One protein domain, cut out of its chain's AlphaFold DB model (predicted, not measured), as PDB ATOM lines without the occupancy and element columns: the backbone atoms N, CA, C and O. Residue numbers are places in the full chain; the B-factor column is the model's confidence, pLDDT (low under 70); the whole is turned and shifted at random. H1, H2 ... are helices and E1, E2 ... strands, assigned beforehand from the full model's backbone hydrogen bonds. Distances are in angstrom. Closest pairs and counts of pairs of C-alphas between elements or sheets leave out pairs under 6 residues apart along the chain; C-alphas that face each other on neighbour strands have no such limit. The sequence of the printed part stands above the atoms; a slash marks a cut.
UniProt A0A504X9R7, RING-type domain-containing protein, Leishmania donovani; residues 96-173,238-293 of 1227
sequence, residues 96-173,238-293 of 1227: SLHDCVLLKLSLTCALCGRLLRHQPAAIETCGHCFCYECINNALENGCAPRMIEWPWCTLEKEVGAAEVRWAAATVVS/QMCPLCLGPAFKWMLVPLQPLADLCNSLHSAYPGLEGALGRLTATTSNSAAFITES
ATOM      1  N   SER A  96     117.256 218.119  18.871       82.06
ATOM      2  CA  SER A  96     118.254 218.680  17.971       82.06
ATOM      3  C   SER A  96     119.417 219.248  18.784       82.06
ATOM      4  O   SER A  96     119.304 219.567  19.972       82.06
ATOM      5  N   LEU A  97     120.567 219.413  18.138       71.75
ATOM      6  CA  LEU A  97     121.709 220.074  18.763       71.75
ATOM      7  C   LEU A  97     121.373 221.514  19.198       71.75
ATOM      8  O   LEU A  97     121.889 221.985  20.212       71.75
ATOM      9  N   HIS A  98     120.478 222.183  18.465       74.19
ATOM     10  CA  HIS A  98     119.961 223.502  18.811       74.19
ATOM     11  C   HIS A  98     119.121 223.446  20.096       74.19
ATOM     12  O   HIS A  98     119.394 224.199  21.030       74.19
ATOM     13  N   ASP A  99     118.194 222.486  20.205       77.50
ATOM     14  CA  ASP A  99     117.391 222.260  21.418       77.50
ATOM     15  C   ASP A  99     118.280 221.945  22.625       77.50
ATOM     16  O   ASP A  99     118.104 222.523  23.694       77.50
ATOM     17  N   CYS A 100     119.291 221.086  22.452       72.25
ATOM     18  CA  CYS A 100     120.265 220.763  23.497       72.25
ATOM     19  C   CYS A 100     121.001 222.012  24.018       72.25
ATOM     20  O   CYS A 100     121.323 222.091  25.206       72.25
ATOM     21  N   VAL A 101     121.261 223.000  23.153       77.94
ATOM     22  CA  VAL A 101     121.897 224.264  23.545       77.94
ATOM     23  C   VAL A 101     120.900 225.260  24.141       77.94
ATOM     24  O   VAL A 101     121.228 225.880  25.152       77.94
ATOM     25  N   LEU A 102     119.679 225.380  23.616       82.44
ATOM     26  CA  LEU A 102     118.623 226.184  24.246       82.44
ATOM     27  C   LEU A 102     118.297 225.668  25.656       82.44
ATOM     28  O   LEU A 102     118.195 226.458  26.596       82.44
ATOM     29  N   LEU A 103     118.227 224.346  25.831       80.81
ATOM     30  CA  LEU A 103     118.052 223.695  27.126       80.81
ATOM     31  C   LEU A 103     119.242 223.986  28.056       80.81
ATOM     32  O   LEU A 103     119.050 224.340  29.217       80.81
ATOM     33  N   LYS A 104     120.480 223.928  27.543       84.81
ATOM     34  CA  LYS A 104     121.686 224.307  28.296       84.81
ATOM     35  C   LYS A 104     121.646 225.764  28.771       84.81
ATOM     36  O   LYS A 104     121.900 226.019  29.947       84.81
ATOM     37  N   LEU A 105     121.335 226.699  27.873       82.50
ATOM     38  CA  LEU A 105     121.199 228.132  28.161       82.50
ATOM     39  C   LEU A 105     120.106 228.400  29.209       82.50
ATOM     40  O   LEU A 105     120.280 229.250  30.075       82.50
ATOM     41  N   SER A 106     119.006 227.647  29.143       89.19
ATOM     42  CA  SER A 106     117.838 227.804  30.017       89.19
ATOM     43  C   SER A 106     118.020 227.198  31.412       89.19
ATOM     44  O   SER A 106     117.458 227.708  32.377       89.19
ATOM     45  N   LEU A 107     118.781 226.103  31.531       93.88
ATOM     46  CA  LEU A 107     118.899 225.320  32.769       93.88
ATOM     47  C   LEU A 107     120.236 225.483  33.509       93.88
ATOM     48  O   LEU A 107     120.384 224.920  34.595       93.88
ATOM     49  N   THR A 108     121.219 226.214  32.971       95.62
ATOM     50  CA  THR A 108     122.522 226.407  33.636       95.62
ATOM     51  C   THR A 108     122.785 227.856  34.031       95.62
ATOM     52  O   THR A 108     122.421 228.802  33.337       95.62
ATOM     53  N   CYS A 109     123.433 228.053  35.180       96.12
ATOM     54  CA  CYS A 109     123.780 229.383  35.662       96.12
ATOM     55  C   CYS A 109     124.883 229.993  34.798       96.12
ATOM     56  O   CYS A 109     126.018 229.511  34.782       96.12
ATOM     57  N   ALA A 110     124.587 231.134  34.182       92.69
ATOM     58  CA  ALA A 110     125.499 231.799  33.261       92.69
ATOM     59  C   ALA A 110     126.863 232.228  33.849       92.69
ATOM     60  O   ALA A 110     127.792 232.492  33.086       92.69
ATOM     61  N   LEU A 111     126.995 232.281  35.182       93.81
ATOM     62  CA  LEU A 111     128.221 232.649  35.906       93.81
ATOM     63  C   LEU A 111     129.132 231.459  36.255       93.81
ATOM     64  O   LEU A 111     130.343 231.649  36.364       93.81
ATOM     65  N   CYS A 112     128.575 230.259  36.457       94.31
ATOM     66  CA  CYS A 112     129.324 229.089  36.946       94.31
ATOM     67  C   CYS A 112     129.132 227.805  36.119       94.31
ATOM     68  O   CYS A 112     129.794 226.807  36.396       94.31
ATOM     69  N   GLY A 113     128.242 227.806  35.121       92.12
ATOM     70  CA  GLY A 113     127.986 226.684  34.209       92.12
ATOM     71  C   GLY A 113     127.280 225.467  34.824       92.12
ATOM     72  O   GLY A 113     126.998 224.516  34.099       92.12
ATOM     73  N   ARG A 114     126.995 225.483  36.133       94.00
ATOM     74  CA  ARG A 114     126.263 224.424  36.854       94.00
ATOM     75  C   ARG A 114     124.770 224.476  36.562       94.00
ATOM     76  O   ARG A 114     124.248 225.537  36.214       94.00
ATOM     77  N   LEU A 115     124.080 223.355  36.755       95.81
ATOM     78  CA  LEU A 115     122.627 223.281  36.614       95.81
ATOM     79  C   LEU A 115     121.937 224.128  37.708       95.81
ATOM     80  O   LEU A 115     122.427 224.221  38.835       95.81
ATOM     81  N   LEU A 116     120.798 224.752  37.398       97.06
ATOM     82  CA  LEU A 116     120.090 225.742  38.233       97.06
ATOM     83  C   LEU A 116     119.333 225.137  39.444       97.06
ATOM     84  O   LEU A 116     118.247 225.571  39.811       97.06
ATOM     85  N   ARG A 117     119.934 224.139  40.100       95.25
ATOM     86  CA  ARG A 117     119.361 223.298  41.171       95.25
ATOM     87  C   ARG A 117     119.277 223.950  42.549       95.25
ATOM     88  O   ARG A 117     118.437 223.564  43.358       95.25
ATOM     89  N   HIS A 118     120.189 224.872  42.846       92.44
ATOM     90  CA  HIS A 118     120.362 225.455  44.178       92.44
ATOM     91  C   HIS A 118     119.981 226.932  44.146       92.44
ATOM     92  O   HIS A 118     120.768 227.760  43.687       92.44
ATOM     93  N   GLN A 119     118.758 227.223  44.606       95.62
ATOM     94  CA  GLN A 119     118.166 228.565  44.665       95.62
ATOM     95  C   GLN A 119     118.459 229.388  43.396       95.62
ATOM     96  O   GLN A 119     119.232 230.348  43.441       95.62
ATOM     97  N   PRO A 120     117.915 229.014  42.228       97.12
ATOM     98  CA  PRO A 120     118.001 229.861  41.055       97.12
ATOM     99  C   PRO A 120     117.214 231.152  41.293       97.12
ATOM    100  O   PRO A 120     116.130 231.138  41.874       97.12
ATOM    101  N   ALA A 121     117.753 232.267  40.824       97.31
ATOM    102  CA  ALA A 121     117.106 233.563  40.832       97.31
ATOM    103  C   ALA A 121     117.190 234.189  39.438       97.31
ATOM    104  O   ALA A 121     118.262 234.213  38.822       97.31
ATOM    105  N   ALA A 122     116.061 234.703  38.958       96.75
ATOM    106  CA  ALA A 122     116.006 235.555  37.781       96.75
ATOM    107  C   ALA A 122     116.146 237.023  38.183       96.75
ATOM    108  O   ALA A 122     115.649 237.445  39.227       96.75
ATOM    109  N   ILE A 123     116.791 237.814  37.330       95.62
ATOM    110  CA  ILE A 123     116.755 239.273  37.443       95.62
ATOM    111  C   ILE A 123     115.449 239.757  36.800       95.62
ATOM    112  O   ILE A 123     115.286 239.635  35.586       95.62
ATOM    113  N   GLU A 124     114.547 240.326  37.597       94.38
ATOM    114  CA  GLU A 124     113.187 240.738  37.206       94.38
ATOM    115  C   GLU A 124     113.145 241.556  35.902       94.38
ATOM    116  O   GLU A 124     112.351 241.281  35.006       94.38
ATOM    117  N   THR A 125     114.071 242.504  35.747       92.19
ATOM    118  CA  THR A 125     114.162 243.418  34.594       92.19
ATOM    119  C   THR A 125     114.609 242.772  33.283       92.19
ATOM    120  O   THR A 125     114.554 243.430  32.243       92.19
ATOM    121  N   CYS A 126     115.120 241.535  33.294       94.88
ATOM    122  CA  CYS A 126     115.683 240.920  32.088       94.88
ATOM    123  C   CYS A 126     115.609 239.386  32.002       94.88
ATOM    124  O   CYS A 126     116.198 238.826  31.080       94.88
ATOM    125  N   GLY A 127     114.952 238.693  32.936       94.50
ATOM    126  CA  GLY A 127     114.695 237.243  32.900       94.50
ATOM    127  C   GLY A 127     115.915 236.319  33.061       94.50
ATOM    128  O   GLY A 127     115.747 235.124  33.295       94.50
ATOM    129  N   HIS A 128     117.141 236.840  32.971       95.12
ATOM    130  CA  HIS A 128     118.368 236.046  33.057       95.12
ATOM    131  C   HIS A 128     118.489 235.333  34.410       95.12
ATOM    132  O   HIS A 128     118.436 235.976  35.462       95.12
ATOM    133  N   CYS A 129     118.680 234.012  34.360       96.75
ATOM    134  CA  CYS A 129     118.688 233.122  35.518       96.75
ATOM    135  C   CYS A 129     120.109 232.760  35.980       96.75
ATOM    136  O   CYS A 129     120.995 232.434  35.186       96.75
ATOM    137  N   PHE A 130     120.321 232.771  37.295       96.75
ATOM    138  CA  PHE A 130     121.600 232.465  37.938       96.75
ATOM    139  C   PHE A 130     121.370 231.713  39.254       96.75
ATOM    140  O   PHE A 130     120.319 231.865  39.859       96.75
ATOM    141  N   CYS A 131     122.355 230.973  39.772       97.38
ATOM    142  CA  CYS A 131     122.333 230.573  41.185       97.38
ATOM    143  C   CYS A 131     122.380 231.834  42.066       97.38
ATOM    144  O   CYS A 131     123.207 232.715  41.810       97.38
ATOM    145  N   TYR A 132     121.547 231.914  43.107       96.38
ATOM    146  CA  TYR A 132     121.404 233.092  43.976       96.38
ATOM    147  C   TYR A 132     122.744 233.545  44.573       96.38
ATOM    148  O   TYR A 132     123.065 234.732  44.543       96.38
ATOM    149  N   GLU A 133     123.588 232.611  45.019       95.94
ATOM    150  CA  GLU A 133     124.956 232.899  45.477       95.94
ATOM    151  C   GLU A 133     125.822 233.554  44.393       95.94
ATOM    152  O   GLU A 133     126.567 234.491  44.671       95.94
ATOM    153  N   CYS A 134     125.736 233.079  43.147       96.38
ATOM    154  CA  CYS A 134     126.556 233.582  42.047       96.38
ATOM    155  C   CYS A 134     126.157 235.013  41.676       96.38
ATOM    156  O   CYS A 134     127.032 235.871  41.545       96.38
ATOM    157  N   ILE A 135     124.854 235.296  41.546       95.75
ATOM    158  CA  ILE A 135     124.393 236.650  41.216       95.75
ATOM    159  C   ILE A 135     124.556 237.618  42.395       95.75
ATOM    160  O   ILE A 135     124.994 238.739  42.166       95.75
ATOM    161  N   ASN A 136     124.343 237.204  43.651       95.38
ATOM    162  CA  ASN A 136     124.669 238.058  44.801       95.38
ATOM    163  C   ASN A 136     126.158 238.417  44.830       95.38
ATOM    164  O   ASN A 136     126.488 239.598  44.877       95.38
ATOM    165  N   ASN A 137     127.057 237.436  44.690       94.69
ATOM    166  CA  ASN A 137     128.493 237.709  44.611       94.69
ATOM    167  C   ASN A 137     128.842 238.647  43.441       94.69
ATOM    168  O   ASN A 137     129.717 239.499  43.593       94.69
ATOM    169  N   ALA A 138     128.153 238.542  42.300       93.75
ATOM    170  CA  ALA A 138     128.324 239.454  41.171       93.75
ATOM    171  C   ALA A 138     127.799 240.881  41.452       93.75
ATOM    172  O   ALA A 138     128.426 241.850  41.030       93.75
ATOM    173  N   LEU A 139     126.687 241.050  42.174       93.25
ATOM    174  CA  LEU A 139     126.131 242.377  42.489       93.25
ATOM    175  C   LEU A 139     126.828 243.067  43.674       93.25
ATOM    176  O   LEU A 139     126.910 244.297  43.698       93.25
ATOM    177  N   GLU A 140     127.338 242.300  44.639       93.12
ATOM    178  CA  GLU A 140     127.971 242.804  45.867       93.12
ATOM    179  C   GLU A 140     129.449 243.144  45.666       93.12
ATOM    180  O   GLU A 140     129.866 244.257  45.983       93.12
ATOM    181  N   ASN A 141     130.238 242.242  45.066       89.69
ATOM    182  CA  ASN A 141     131.647 242.522  44.757       89.69
ATOM    183  C   ASN A 141     131.809 243.487  43.570       89.69
ATOM    184  O   ASN A 141     132.906 243.979  43.313       89.69
ATOM    185  N   GLY A 142     130.724 243.740  42.831       80.88
ATOM    186  CA  GLY A 142     130.745 244.499  41.593       80.88
ATOM    187  C   GLY A 142     131.448 243.732  40.489       80.88
ATOM    188  O   GLY A 142     132.627 243.954  40.216       80.88
ATOM    189  N   CYS A 143     130.705 242.855  39.817       66.94
ATOM    190  CA  CYS A 143     131.155 242.182  38.612       66.94
ATOM    191  C   CYS A 143     131.556 243.234  37.573       66.94
ATOM    192  O   CYS A 143     130.722 243.767  36.840       66.94
ATOM    193  N   ALA A 144     132.862 243.491  37.469       57.22
ATOM    194  CA  ALA A 144     133.434 243.912  36.206       57.22
ATOM    195  C   ALA A 144     132.925 242.906  35.159       57.22
ATOM    196  O   ALA A 144     133.068 241.697  35.398       57.22
ATOM    197  N   PRO A 145     132.281 243.354  34.063       55.38
ATOM    198  CA  PRO A 145     131.811 242.441  33.033       55.38
ATOM    199  C   PRO A 145     133.024 241.643  32.573       55.38
ATOM    200  O   PRO A 145     134.019 242.221  32.128       55.38
ATOM    201  N   ARG A 146     132.998 240.328  32.819       49.84
ATOM    202  CA  ARG A 146     134.172 239.481  32.620       49.84
ATOM    203  C   ARG A 146     134.564 239.587  31.146       49.84
ATOM    204  O   ARG A 146     133.772 239.249  30.281       49.84
ATOM    205  N   MET A 147     135.785 240.060  30.887       45.22
ATOM    206  CA  MET A 147     136.389 240.015  29.546       45.22
ATOM    207  C   MET A 147     136.953 238.626  29.212       45.22
ATOM    208  O   MET A 147     137.454 238.412  28.116       45.22
ATOM    209  N   ILE A 148     136.838 237.669  30.144       47.00
ATOM    210  CA  ILE A 148     136.727 236.254  29.785       47.00
ATOM    211  C   ILE A 148     135.524 236.167  28.845       47.00
ATOM    212  O   ILE A 148     134.435 236.544  29.278       47.00
ATOM    213  N   GLU A 149     135.702 235.716  27.597       50.56
ATOM    214  CA  GLU A 149     134.563 235.501  26.697       50.56
ATOM    215  C   GLU A 149     133.505 234.688  27.447       50.56
ATOM    216  O   GLU A 149     133.784 233.589  27.936       50.56
ATOM    217  N   TRP A 150     132.306 235.260  27.604       56.44
ATOM    218  CA  TRP A 150     131.206 234.544  28.234       56.44
ATOM    219  C   TRP A 150     131.033 233.219  27.497       56.44
ATOM    220  O   TRP A 150     130.969 233.263  26.265       56.44
ATOM    221  N   PRO A 151     130.885 232.075  28.198       54.03
ATOM    222  CA  PRO A 151     130.741 230.774  27.546       54.03
ATOM    223  C   PRO A 151     129.655 230.758  26.471       54.03
ATOM    224  O   PRO A 151     129.731 229.965  25.551       54.03
ATOM    225  N   TRP A 152     128.679 231.662  26.595       58.09
ATOM    226  CA  TRP A 152     127.519 231.927  25.745       58.09
ATOM    227  C   TRP A 152     127.857 232.683  24.445       58.09
ATOM    228  O   TRP A 152     127.313 232.356  23.398       58.09
ATOM    229  N   CYS A 153     128.803 233.631  24.479       53.66
ATOM    230  CA  CYS A 153     129.318 234.314  23.284       53.66
ATOM    231  C   CYS A 153     130.231 233.400  22.451       53.66
ATOM    232  O   CYS A 153     130.355 233.578  21.239       53.66
ATOM    233  N   THR A 154     130.864 232.419  23.093       55.38
ATOM    234  CA  THR A 154     131.463 231.259  22.425       55.38
ATOM    235  C   THR A 154     130.357 230.325  21.922       55.38
ATOM    236  O   THR A 154     130.322 230.022  20.729       55.38
ATOM    237  N   LEU A 155     129.369 230.000  22.770       53.62
ATOM    238  CA  LEU A 155     128.295 229.052  22.455       53.62
ATOM    239  C   LEU A 155     127.487 229.421  21.210       53.62
ATOM    240  O   LEU A 155     127.171 228.518  20.457       53.62
ATOM    241  N   GLU A 156     127.178 230.691  20.927       55.34
ATOM    242  CA  GLU A 156     126.495 231.055  19.667       55.34
ATOM    243  C   GLU A 156     127.334 230.709  18.423       55.34
ATOM    244  O   GLU A 156     126.835 230.105  17.469       55.34
ATOM    245  N   LYS A 157     128.637 231.030  18.448       64.38
ATOM    246  CA  LYS A 157     129.584 230.672  17.376       64.38
ATOM    247  C   LYS A 157     129.695 229.149  17.245       64.38
ATOM    248  O   LYS A 157     129.855 228.616  16.148       64.38
ATOM    249  N   GLU A 158     129.611 228.448  18.371       55.12
ATOM    250  CA  GLU A 158     129.820 227.008  18.473       55.12
ATOM    251  C   GLU A 158     128.554 226.179  18.271       55.12
ATOM    252  O   GLU A 158     128.688 225.033  17.859       55.12
ATOM    253  N   VAL A 159     127.356 226.750  18.432       54.75
ATOM    254  CA  VAL A 159     126.102 226.230  17.867       54.75
ATOM    255  C   VAL A 159     126.279 226.156  16.366       54.75
ATOM    256  O   VAL A 159     126.234 225.059  15.827       54.75
ATOM    257  N   GLY A 160     126.623 227.269  15.707       63.69
ATOM    258  CA  GLY A 160     126.880 227.271  14.266       63.69
ATOM    259  C   GLY A 160     127.971 226.272  13.856       63.69
ATOM    260  O   GLY A 160     127.779 225.474  12.942       63.69
ATOM    261  N   ALA A 161     129.106 226.241  14.564       60.41
ATOM    262  CA  ALA A 161     130.199 225.317  14.245       60.41
ATOM    263  C   ALA A 161     129.896 223.840  14.576       60.41
ATOM    264  O   ALA A 161     130.464 222.938  13.960       60.41
ATOM    265  N   ALA A 162     129.049 223.546  15.562       51.50
ATOM    266  CA  ALA A 162     128.652 222.183  15.906       51.50
ATOM    267  C   ALA A 162     127.467 221.701  15.051       51.50
ATOM    268  O   ALA A 162     127.459 220.539  14.666       51.50
ATOM    269  N   GLU A 163     126.549 222.584  14.657       58.28
ATOM    270  CA  GLU A 163     125.486 222.334  13.677       58.28
ATOM    271  C   GLU A 163     126.085 222.023  12.301       58.28
ATOM    272  O   GLU A 163     125.743 221.007  11.700       58.28
ATOM    273  N   VAL A 164     127.087 222.793  11.856       65.56
ATOM    274  CA  VAL A 164     127.868 222.480  10.646       65.56
ATOM    275  C   VAL A 164     128.590 221.130  10.765       65.56
ATOM    276  O   VAL A 164     128.570 220.347   9.814       65.56
ATOM    277  N   ARG A 165     129.184 220.799  11.924       61.31
ATOM    278  CA  ARG A 165     129.799 219.473  12.155       61.31
ATOM    279  C   ARG A 165     128.769 218.337  12.164       61.31
ATOM    280  O   ARG A 165     129.061 217.264  11.646       61.31
ATOM    281  N   TRP A 166     127.573 218.563  12.703       49.97
ATOM    282  CA  TRP A 166     126.483 217.585  12.750       49.97
ATOM    283  C   TRP A 166     125.880 217.340  11.360       49.97
ATOM    284  O   TRP A 166     125.692 216.191  10.952       49.97
ATOM    285  N   ALA A 167     125.676 218.403  10.578       65.12
ATOM    286  CA  ALA A 167     125.293 218.321   9.171       65.12
ATOM    287  C   ALA A 167     126.355 217.570   8.343       65.12
ATOM    288  O   ALA A 167     126.020 216.671   7.575       65.12
ATOM    289  N   ALA A 168     127.646 217.852   8.552       62.03
ATOM    290  CA  ALA A 168     128.723 217.105   7.903       62.03
ATOM    291  C   ALA A 168     128.724 215.611   8.295       62.03
ATOM    292  O   ALA A 168     128.786 214.749   7.421       62.03
ATOM    293  N   ALA A 169     128.595 215.285   9.587       53.28
ATOM    294  CA  ALA A 169     128.590 213.903  10.077       53.28
ATOM    295  C   ALA A 169     127.400 213.083   9.540       53.28
ATOM    296  O   ALA A 169     127.558 211.920   9.156       53.28
ATOM    297  N   THR A 170     126.215 213.692   9.464       55.84
ATOM    298  CA  THR A 170     125.009 213.056   8.909       55.84
ATOM    299  C   THR A 170     125.109 212.847   7.392       55.84
ATOM    300  O   THR A 170     124.793 211.755   6.920       55.84
ATOM    301  N   VAL A 171     125.646 213.812   6.635       67.69
ATOM    302  CA  VAL A 171     125.902 213.673   5.183       67.69
ATOM    303  C   VAL A 171     126.977 212.620   4.875       67.69
ATOM    304  O   VAL A 171     126.811 211.815   3.959       67.69
ATOM    305  N   VAL A 172     128.062 212.555   5.654       53.28
ATOM    306  CA  VAL A 172     129.077 211.493   5.501       53.28
ATOM    307  C   VAL A 172     128.473 210.114   5.800       53.28
ATOM    308  O   VAL A 172     128.759 209.150   5.091       53.28
ATOM    309  N   SER A 173     127.574 210.020   6.784       47.38
ATOM    310  CA  SER A 173     126.903 208.764   7.151       47.38
ATOM    311  C   SER A 173     125.955 208.233   6.066       47.38
ATOM    312  O   SER A 173     125.844 207.016   5.895       47.38
ATOM    313  N   GLN A 238     125.102 248.279  39.867       89.81
ATOM    314  CA  GLN A 238     124.599 246.914  39.974       89.81
ATOM    315  C   GLN A 238     123.831 246.606  38.678       89.81
ATOM    316  O   GLN A 238     122.779 247.187  38.405       89.81
ATOM    317  N   MET A 239     124.441 245.793  37.815       93.44
ATOM    318  CA  MET A 239     123.958 245.493  36.466       93.44
ATOM    319  C   MET A 239     124.029 243.988  36.210       93.44
ATOM    320  O   MET A 239     124.904 243.299  36.738       93.44
ATOM    321  N   CYS A 240     123.115 243.485  35.385       95.31
ATOM    322  CA  CYS A 240     123.096 242.099  34.944       95.31
ATOM    323  C   CYS A 240     124.421 241.779  34.235       95.31
ATOM    324  O   CYS A 240     124.773 242.479  33.281       95.31
ATOM    325  N   PRO A 241     125.153 240.728  34.643       91.94
ATOM    326  CA  PRO A 241     126.459 240.428  34.061       91.94
ATOM    327  C   PRO A 241     126.384 239.992  32.587       91.94
ATOM    328  O   PRO A 241     127.396 240.070  31.898       91.94
ATOM    329  N   LEU A 242     125.203 239.578  32.102       91.12
ATOM    330  CA  LEU A 242     124.954 239.242  30.696       91.12
ATOM    331  C   LEU A 242     124.529 240.459  29.863       91.12
ATOM    332  O   LEU A 242     125.273 240.900  28.993       91.12
ATOM    333  N   CYS A 243     123.339 241.016  30.113       93.00
ATOM    334  CA  CYS A 243     122.761 242.056  29.251       93.00
ATOM    335  C   CYS A 243     123.131 243.497  29.640       93.00
ATOM    336  O   CYS A 243     122.698 244.433  28.970       93.00
ATOM    337  N   LEU A 244     123.881 243.698  30.731       92.88
ATOM    338  CA  LEU A 244     124.270 245.006  31.284       92.88
ATOM    339  C   LEU A 244     123.100 245.935  31.684       92.88
ATOM    340  O   LEU A 244     123.338 247.076  32.079       92.88
ATOM    341  N   GLY A 245     121.851 245.456  31.647       92.19
ATOM    342  CA  GLY A 245     120.690 246.149  32.215       92.19
ATOM    343  C   GLY A 245     120.768 246.262  33.746       92.19
ATOM    344  O   GLY A 245     121.551 245.541  34.368       92.19
ATOM    345  N   PRO A 246     119.980 247.142  34.389       93.31
ATOM    346  CA  PRO A 246     120.000 247.305  35.842       93.31
ATOM    347  C   PRO A 246     119.611 246.001  36.548       93.31
ATOM    348  O   PRO A 246     118.646 245.345  36.156       93.31
ATOM    349  N   ALA A 247     120.345 245.642  37.599       94.81
ATOM    350  CA  ALA A 247     120.096 244.455  38.411       94.81
ATOM    351  C   ALA A 247     120.496 244.742  39.858       94.81
ATOM    352  O   ALA A 247     121.680 244.801  40.163       94.81
ATOM    353  N   PHE A 248     119.524 244.929  40.746       94.25
ATOM    354  CA  PHE A 248     119.754 245.155  42.173       94.25
ATOM    355  C   PHE A 248     119.415 243.884  42.955       94.25
ATOM    356  O   PHE A 248     118.602 243.083  42.499       94.25
ATOM    357  N   LYS A 249     119.969 243.718  44.161       94.38
ATOM    358  CA  LYS A 249     119.702 242.537  45.012       94.38
ATOM    359  C   LYS A 249     118.211 242.326  45.337       94.38
ATOM    360  O   LYS A 249     117.794 241.195  45.554       94.38
ATOM    361  N   TRP A 250     117.409 243.394  45.326       94.56
ATOM    362  CA  TRP A 250     115.953 243.349  45.517       94.56
ATOM    363  C   TRP A 250     115.151 243.019  44.242       94.56
ATOM    364  O   TRP A 250     113.974 242.711  44.358       94.56
ATOM    365  N   MET A 251     115.775 243.018  43.055       95.44
ATOM    366  CA  MET A 251     115.176 242.568  41.781       95.44
ATOM    367  C   MET A 251     115.524 241.101  41.461       95.44
ATOM    368  O   MET A 251     115.488 240.689  40.301       95.44
ATOM    369  N   LEU A 252     115.943 240.323  42.465       95.75
ATOM    370  CA  LEU A 252     116.265 238.902  42.330       95.75
ATOM    371  C   LEU A 252     115.056 238.059  42.741       95.75
ATOM    372  O   LEU A 252     114.822 237.836  43.928       95.75
ATOM    373  N   VAL A 253     114.304 237.578  41.753       97.00
ATOM    374  CA  VAL A 253     113.122 236.732  41.951       97.00
ATOM    375  C   VAL A 253     113.568 235.268  42.061       97.00
ATOM    376  O   VAL A 253     114.091 234.737  41.077       97.00
ATOM    377  N   PRO A 254     113.393 234.588  43.211       96.44
ATOM    378  CA  PRO A 254     113.736 233.174  43.346       96.44
ATOM    379  C   PRO A 254     112.770 232.299  42.533       96.44
ATOM    380  O   PRO A 254     111.553 232.430  42.643       96.44
ATOM    381  N   LEU A 255     113.309 231.378  41.734       96.44
ATOM    382  CA  LEU A 255     112.552 230.511  40.827       96.44
ATOM    383  C   LEU A 255     112.528 229.059  41.319       96.44
ATOM    384  O   LEU A 255     113.087 228.171  40.678       96.44
ATOM    385  N   GLN A 256     111.868 228.799  42.450       96.50
ATOM    386  CA  GLN A 256     111.799 227.446  43.018       96.50
ATOM    387  C   GLN A 256     111.341 226.364  42.004       96.50
ATOM    388  O   GLN A 256     112.054 225.370  41.892       96.50
ATOM    389  N   PRO A 257     110.317 226.573  41.143       95.62
ATOM    390  CA  PRO A 257     109.930 225.577  40.132       95.62
ATOM    391  C   PRO A 257     111.026 225.245  39.105       95.62
ATOM    392  O   PRO A 257     111.085 224.127  38.597       95.62
ATOM    393  N   LEU A 258     111.933 226.187  38.809       94.38
ATOM    394  CA  LEU A 258     113.099 225.935  37.955       94.38
ATOM    395  C   LEU A 258     114.162 225.108  38.696       94.38
ATOM    396  O   LEU A 258     114.835 224.284  38.078       94.38
ATOM    397  N   ALA A 259     114.286 225.290  40.014       96.00
ATOM    398  CA  ALA A 259     115.138 224.468  40.870       96.00
ATOM    399  C   ALA A 259     114.633 223.023  40.903       96.00
ATOM    400  O   ALA A 259     115.413 222.091  40.708       96.00
ATOM    401  N   ASP A 260     113.329 222.854  41.109       96.44
ATOM    402  CA  ASP A 260     112.664 221.556  41.196       96.44
ATOM    403  C   ASP A 260     112.756 220.820  39.854       96.44
ATOM    404  O   ASP A 260     113.222 219.683  39.815       96.44
ATOM    405  N   LEU A 261     112.483 221.506  38.736       94.88
ATOM    406  CA  LEU A 261     112.730 221.000  37.382       94.88
ATOM    407  C   LEU A 261     114.187 220.550  37.179       94.88
ATOM    408  O   LEU A 261     114.435 219.451  36.685       94.88
ATOM    409  N   CYS A 262     115.165 221.371  37.573       95.31
ATOM    410  CA  CYS A 262     116.581 221.018  37.454       95.31
ATOM    411  C   CYS A 262     116.959 219.812  38.330       95.31
ATOM    412  O   CYS A 262     117.802 219.007  37.935       95.31
ATOM    413  N   ASN A 263     116.344 219.657  39.505       95.69
ATOM    414  CA  ASN A 263     116.563 218.505  40.377       95.69
ATOM    415  C   ASN A 263     115.905 217.232  39.825       95.69
ATOM    416  O   ASN A 263     116.554 216.186  39.824       95.69
ATOM    417  N   SER A 264     114.693 217.313  39.270       96.06
ATOM    418  CA  SER A 264     114.036 216.198  38.575       96.06
ATOM    419  C   SER A 264     114.827 215.759  37.340       96.06
ATOM    420  O   SER A 264     115.120 214.575  37.192       96.06
ATOM    421  N   LEU A 265     115.279 216.700  36.503       92.56
ATOM    422  CA  LEU A 265     116.113 216.401  35.331       92.56
ATOM    423  C   LEU A 265     117.479 215.811  35.707       92.56
ATOM    424  O   LEU A 265     117.938 214.889  35.041       92.56
ATOM    425  N   HIS A 266     118.120 216.283  36.781       93.25
ATOM    426  CA  HIS A 266     119.354 215.667  37.284       93.25
ATOM    427  C   HIS A 266     119.110 214.267  37.874       93.25
ATOM    428  O   HIS A 266     119.980 213.407  37.780       93.25
ATOM    429  N   SER A 267     117.938 214.016  38.465       94.19
ATOM    430  CA  SER A 267     117.588 212.708  39.038       94.19
ATOM    431  C   SER A 267     117.253 211.676  37.956       94.19
ATOM    432  O   SER A 267     117.718 210.544  38.029       94.19
ATOM    433  N   ALA A 268     116.512 212.080  36.919       94.19
ATOM    434  CA  ALA A 268     116.232 211.258  35.740       94.19
ATOM    435  C   ALA A 268     117.483 211.039  34.866       94.19
ATOM    436  O   ALA A 268     117.662 209.971  34.283       94.19
ATOM    437  N   TYR A 269     118.375 212.034  34.803       92.31
ATOM    438  CA  TYR A 269     119.598 211.996  34.003       92.31
ATOM    439  C   TYR A 269     120.828 212.425  34.828       92.31
ATOM    440  O   TYR A 269     121.340 213.531  34.635       92.31
ATOM    441  N   PRO A 270     121.397 211.553  35.687       89.25
ATOM    442  CA  PRO A 270     122.574 211.888  36.504       89.25
ATOM    443  C   PRO A 270     123.799 212.334  35.686       89.25
ATOM    444  O   PRO A 270     124.624 213.124  36.142       89.25
ATOM    445  N   GLY A 271     123.902 211.873  34.434       89.69
ATOM    446  CA  GLY A 271     124.937 212.296  33.489       89.69
ATOM    447  C   GLY A 271     124.732 213.685  32.865       89.69
ATOM    448  O   GLY A 271     125.662 214.178  32.227       89.69
ATOM    449  N   LEU A 272     123.564 214.325  33.030       87.31
ATOM    450  CA  LEU A 272     123.193 215.578  32.356       87.31
ATOM    451  C   LEU A 272     124.145 216.723  32.701       87.31
ATOM    452  O   LEU A 272     124.676 217.369  31.804       87.31
ATOM    453  N   GLU A 273     124.428 216.943  33.983       87.94
ATOM    454  CA  GLU A 273     125.329 218.021  34.414       87.94
ATOM    455  C   GLU A 273     126.767 217.791  33.905       87.94
ATOM    456  O   GLU A 273     127.427 218.720  33.439       87.94
ATOM    457  N   GLY A 274     127.213 216.530  33.850       86.88
ATOM    458  CA  GLY A 274     128.479 216.142  33.223       86.88
ATOM    459  C   GLY A 274     128.483 216.244  31.690       86.88
ATOM    460  O   GLY A 274     129.543 216.424  31.092       86.88
ATOM    461  N   ALA A 275     127.335 216.139  31.018       84.88
ATOM    462  CA  ALA A 275     127.204 216.356  29.576       84.88
ATOM    463  C   ALA A 275     127.204 217.858  29.238       84.88
ATOM    464  O   ALA A 275     128.013 218.308  28.428       84.88
ATOM    465  N   LEU A 276     126.380 218.648  29.932       83.19
ATOM    466  CA  LEU A 276     126.312 220.107  29.806       83.19
ATOM    467  C   LEU A 276     127.657 220.769  30.146       83.19
ATOM    468  O   LEU A 276     128.091 221.667  29.421       83.19
ATOM    469  N   GLY A 277     128.344 220.280  31.185       82.44
ATOM    470  CA  GLY A 277     129.695 220.697  31.561       82.44
ATOM    471  C   GLY A 277     130.760 220.312  30.529       82.44
ATOM    472  O   GLY A 277     131.595 221.147  30.178       82.44
ATOM    473  N   ARG A 278     130.703 219.102  29.949       83.56
ATOM    474  CA  ARG A 278     131.587 218.723  28.825       83.56
ATOM    475  C   ARG A 278     131.367 219.616  27.605       83.56
ATOM    476  O   ARG A 278     132.351 220.073  27.040       83.56
ATOM    477  N   LEU A 279     130.121 219.987  27.298       77.62
ATOM    478  CA  LEU A 279     129.770 221.010  26.298       77.62
ATOM    479  C   LEU A 279     130.236 222.444  26.665       77.62
ATOM    480  O   LEU A 279     129.914 223.377  25.935       77.62
ATOM    481  N   THR A 280     130.890 222.669  27.813       69.38
ATOM    482  CA  THR A 280     131.561 223.941  28.192       69.38
ATOM    483  C   THR A 280     133.092 223.796  28.206       69.38
ATOM    484  O   THR A 280     133.824 224.774  28.050       69.38
ATOM    485  N   ALA A 281     133.598 222.577  28.403       75.38
ATOM    486  CA  ALA A 281     135.026 222.275  28.367       75.38
ATOM    487  C   ALA A 281     135.533 222.092  26.926       75.38
ATOM    488  O   ALA A 281     136.571 222.641  26.563       75.38
ATOM    489  N   THR A 282     134.787 221.374  26.076       68.81
ATOM    490  CA  THR A 282     135.155 221.177  24.661       68.81
ATOM    491  C   THR A 282     135.191 222.488  23.882       68.81
ATOM    492  O   THR A 282     136.012 222.631  22.979       68.81
ATOM    493  N   THR A 283     134.347 223.449  24.251       59.22
ATOM    494  CA  THR A 283     134.293 224.785  23.657       59.22
ATOM    495  C   THR A 283     135.502 225.632  24.053       59.22
ATOM    496  O   THR A 283     136.280 226.060  23.200       59.22
ATOM    497  N   SER A 284     135.757 225.750  25.361       58.44
ATOM    498  CA  SER A 284     136.938 226.440  25.909       58.44
ATOM    499  C   SER A 284     138.253 225.916  25.307       58.44
ATOM    500  O   SER A 284     139.114 226.700  24.908       58.44
ATOM    501  N   ASN A 285     138.381 224.593  25.160       57.25
ATOM    502  CA  ASN A 285     139.555 223.967  24.549       57.25
ATOM    503  C   ASN A 285     139.634 224.209  23.028       57.25
ATOM    504  O   ASN A 285     140.728 224.376  22.496       57.25
ATOM    505  N   SER A 286     138.494 224.262  22.324       52.47
ATOM    506  CA  SER A 286     138.453 224.562  20.881       52.47
ATOM    507  C   SER A 286     138.920 225.991  20.593       52.47
ATOM    508  O   SER A 286     139.692 226.204  19.659       52.47
ATOM    509  N   ALA A 287     138.512 226.961  21.418       44.81
ATOM    510  CA  ALA A 287     138.971 228.344  21.312       44.81
ATOM    511  C   ALA A 287     140.496 228.453  21.502       44.81
ATOM    512  O   ALA A 287     141.173 229.056  20.667       44.81
ATOM    513  N   ALA A 288     141.040 227.804  22.540       47.00
ATOM    514  CA  ALA A 288     142.477 227.790  22.823       47.00
ATOM    515  C   ALA A 288     143.303 227.218  21.653       47.00
ATOM    516  O   ALA A 288     144.250 227.863  21.192       47.00
ATOM    517  N   PHE A 289     142.895 226.065  21.110       41.75
ATOM    518  CA  PHE A 289     143.606 225.389  20.017       41.75
ATOM    519  C   PHE A 289     143.606 226.215  18.718       41.75
ATOM    520  O   PHE A 289     144.583 226.214  17.968       41.75
ATOM    521  N   ILE A 290     142.538 226.984  18.466       43.81
ATOM    522  CA  ILE A 290     142.464 227.920  17.334       43.81
ATOM    523  C   ILE A 290     143.433 229.099  17.518       43.81
ATOM    524  O   ILE A 290     144.069 229.503  16.545       43.81
ATOM    525  N   THR A 291     143.595 229.648  18.729       43.62
ATOM    526  CA  THR A 291     144.620 230.682  18.987       43.62
ATOM    527  C   THR A 291     146.047 230.147  18.862       43.62
ATOM    528  O   THR A 291     146.889 230.815  18.264       43.62
ATOM    529  N   GLU A 292     146.311 228.939  19.356       43.53
ATOM    530  CA  GLU A 292     147.638 228.314  19.334       43.53
ATOM    531  C   GLU A 292     148.068 227.929  17.908       43.53
ATOM    532  O   GLU A 292     149.158 228.292  17.462       43.53
ATOM    533  N   SER A 293     147.164 227.330  17.123       37.94
ATOM    534  CA  SER A 293     147.385 227.053  15.696       37.94
ATOM    535  C   SER A 293     147.684 228.327  14.890       37.94
ATOM    536  O   SER A 293     148.522 228.312  13.984       37.94
TER     537      SER A 293
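What this domain is: This is residues 96 to 173 and 238 to 293 of the 1227 residues of the protein "RING-type domain-containing protein" of Leishmania donovani (UniProt A0A504X9R7). A small three-stranded sheet with the short helix H2 over it makes one end; toward the other, H1 lies beside the long helix H3, whose first turns meet H5 nearly at a right angle. H4 leads from the sheet to H5, and residues 167 to 173 of H3 and 288 to 293 of H5 stick out. The printed part has 134 residues, with five named helices and three named strands in the order H1 E1 E2 H2 H3 E3 H4 H5; of the 88 residues in named elements helices hold 78, the class being mostly helix, and the antiparallel sheet runs E2 E1 E3. The whole is compact, radius of gyration of the C-alphas 16.1 A, spanning 53 by 37 by 21 A.

How they stand to each other: E1, residues 120 to 123, forms a hairpin with E2, residues 129 to 131; N 121 and O 130 are within hydrogen-bond range at 2.8 A. E1 also pairs antiparallel with E3, residues 252 to 254, with N 122 and O 253 2.9 A apart. H2, residues 132 to 140, is on the sheet, over E2 and E1, at a height over the sheet of 9.8 A. H4, residues 256 to 268, only grazes the sheet, as does H1, residues 97 to 107. H1 touches H3, residues 151 to 173, opposite ways at a shallow tilt of 27 degrees; their closest C-alphas, Leu 97 and Glu 163, are 6.7 A apart. With residues 151 to 158 alone, H3 touches H5, residues 272 to 293, about perpendicular at 88 degrees; the closest C-alphas, Pro 151 and Thr 280, are 6.9 A apart. O i to N i+4 pairs are within range throughout H1, H2 and H4, in 18 of 19 in H3 and 17 of 18 in H5.

Where its parts are: H1 begins at C-alpha 97 (121.709, 220.074, 18.763). H3, 30.3 A long, has a kink of 37 degrees near residue 158. H5, 31.5 A, ends at C-alpha 293 (147.385, 227.053, 15.696).

The domain as a whole: Residues 174 to 237 are cut out, leaving 50.4 A between C-alphas 173 and 238. The link from H1 to E1 is long. The pLDDT is under 70 at residues 143 to 173, 280 and 282 to 293.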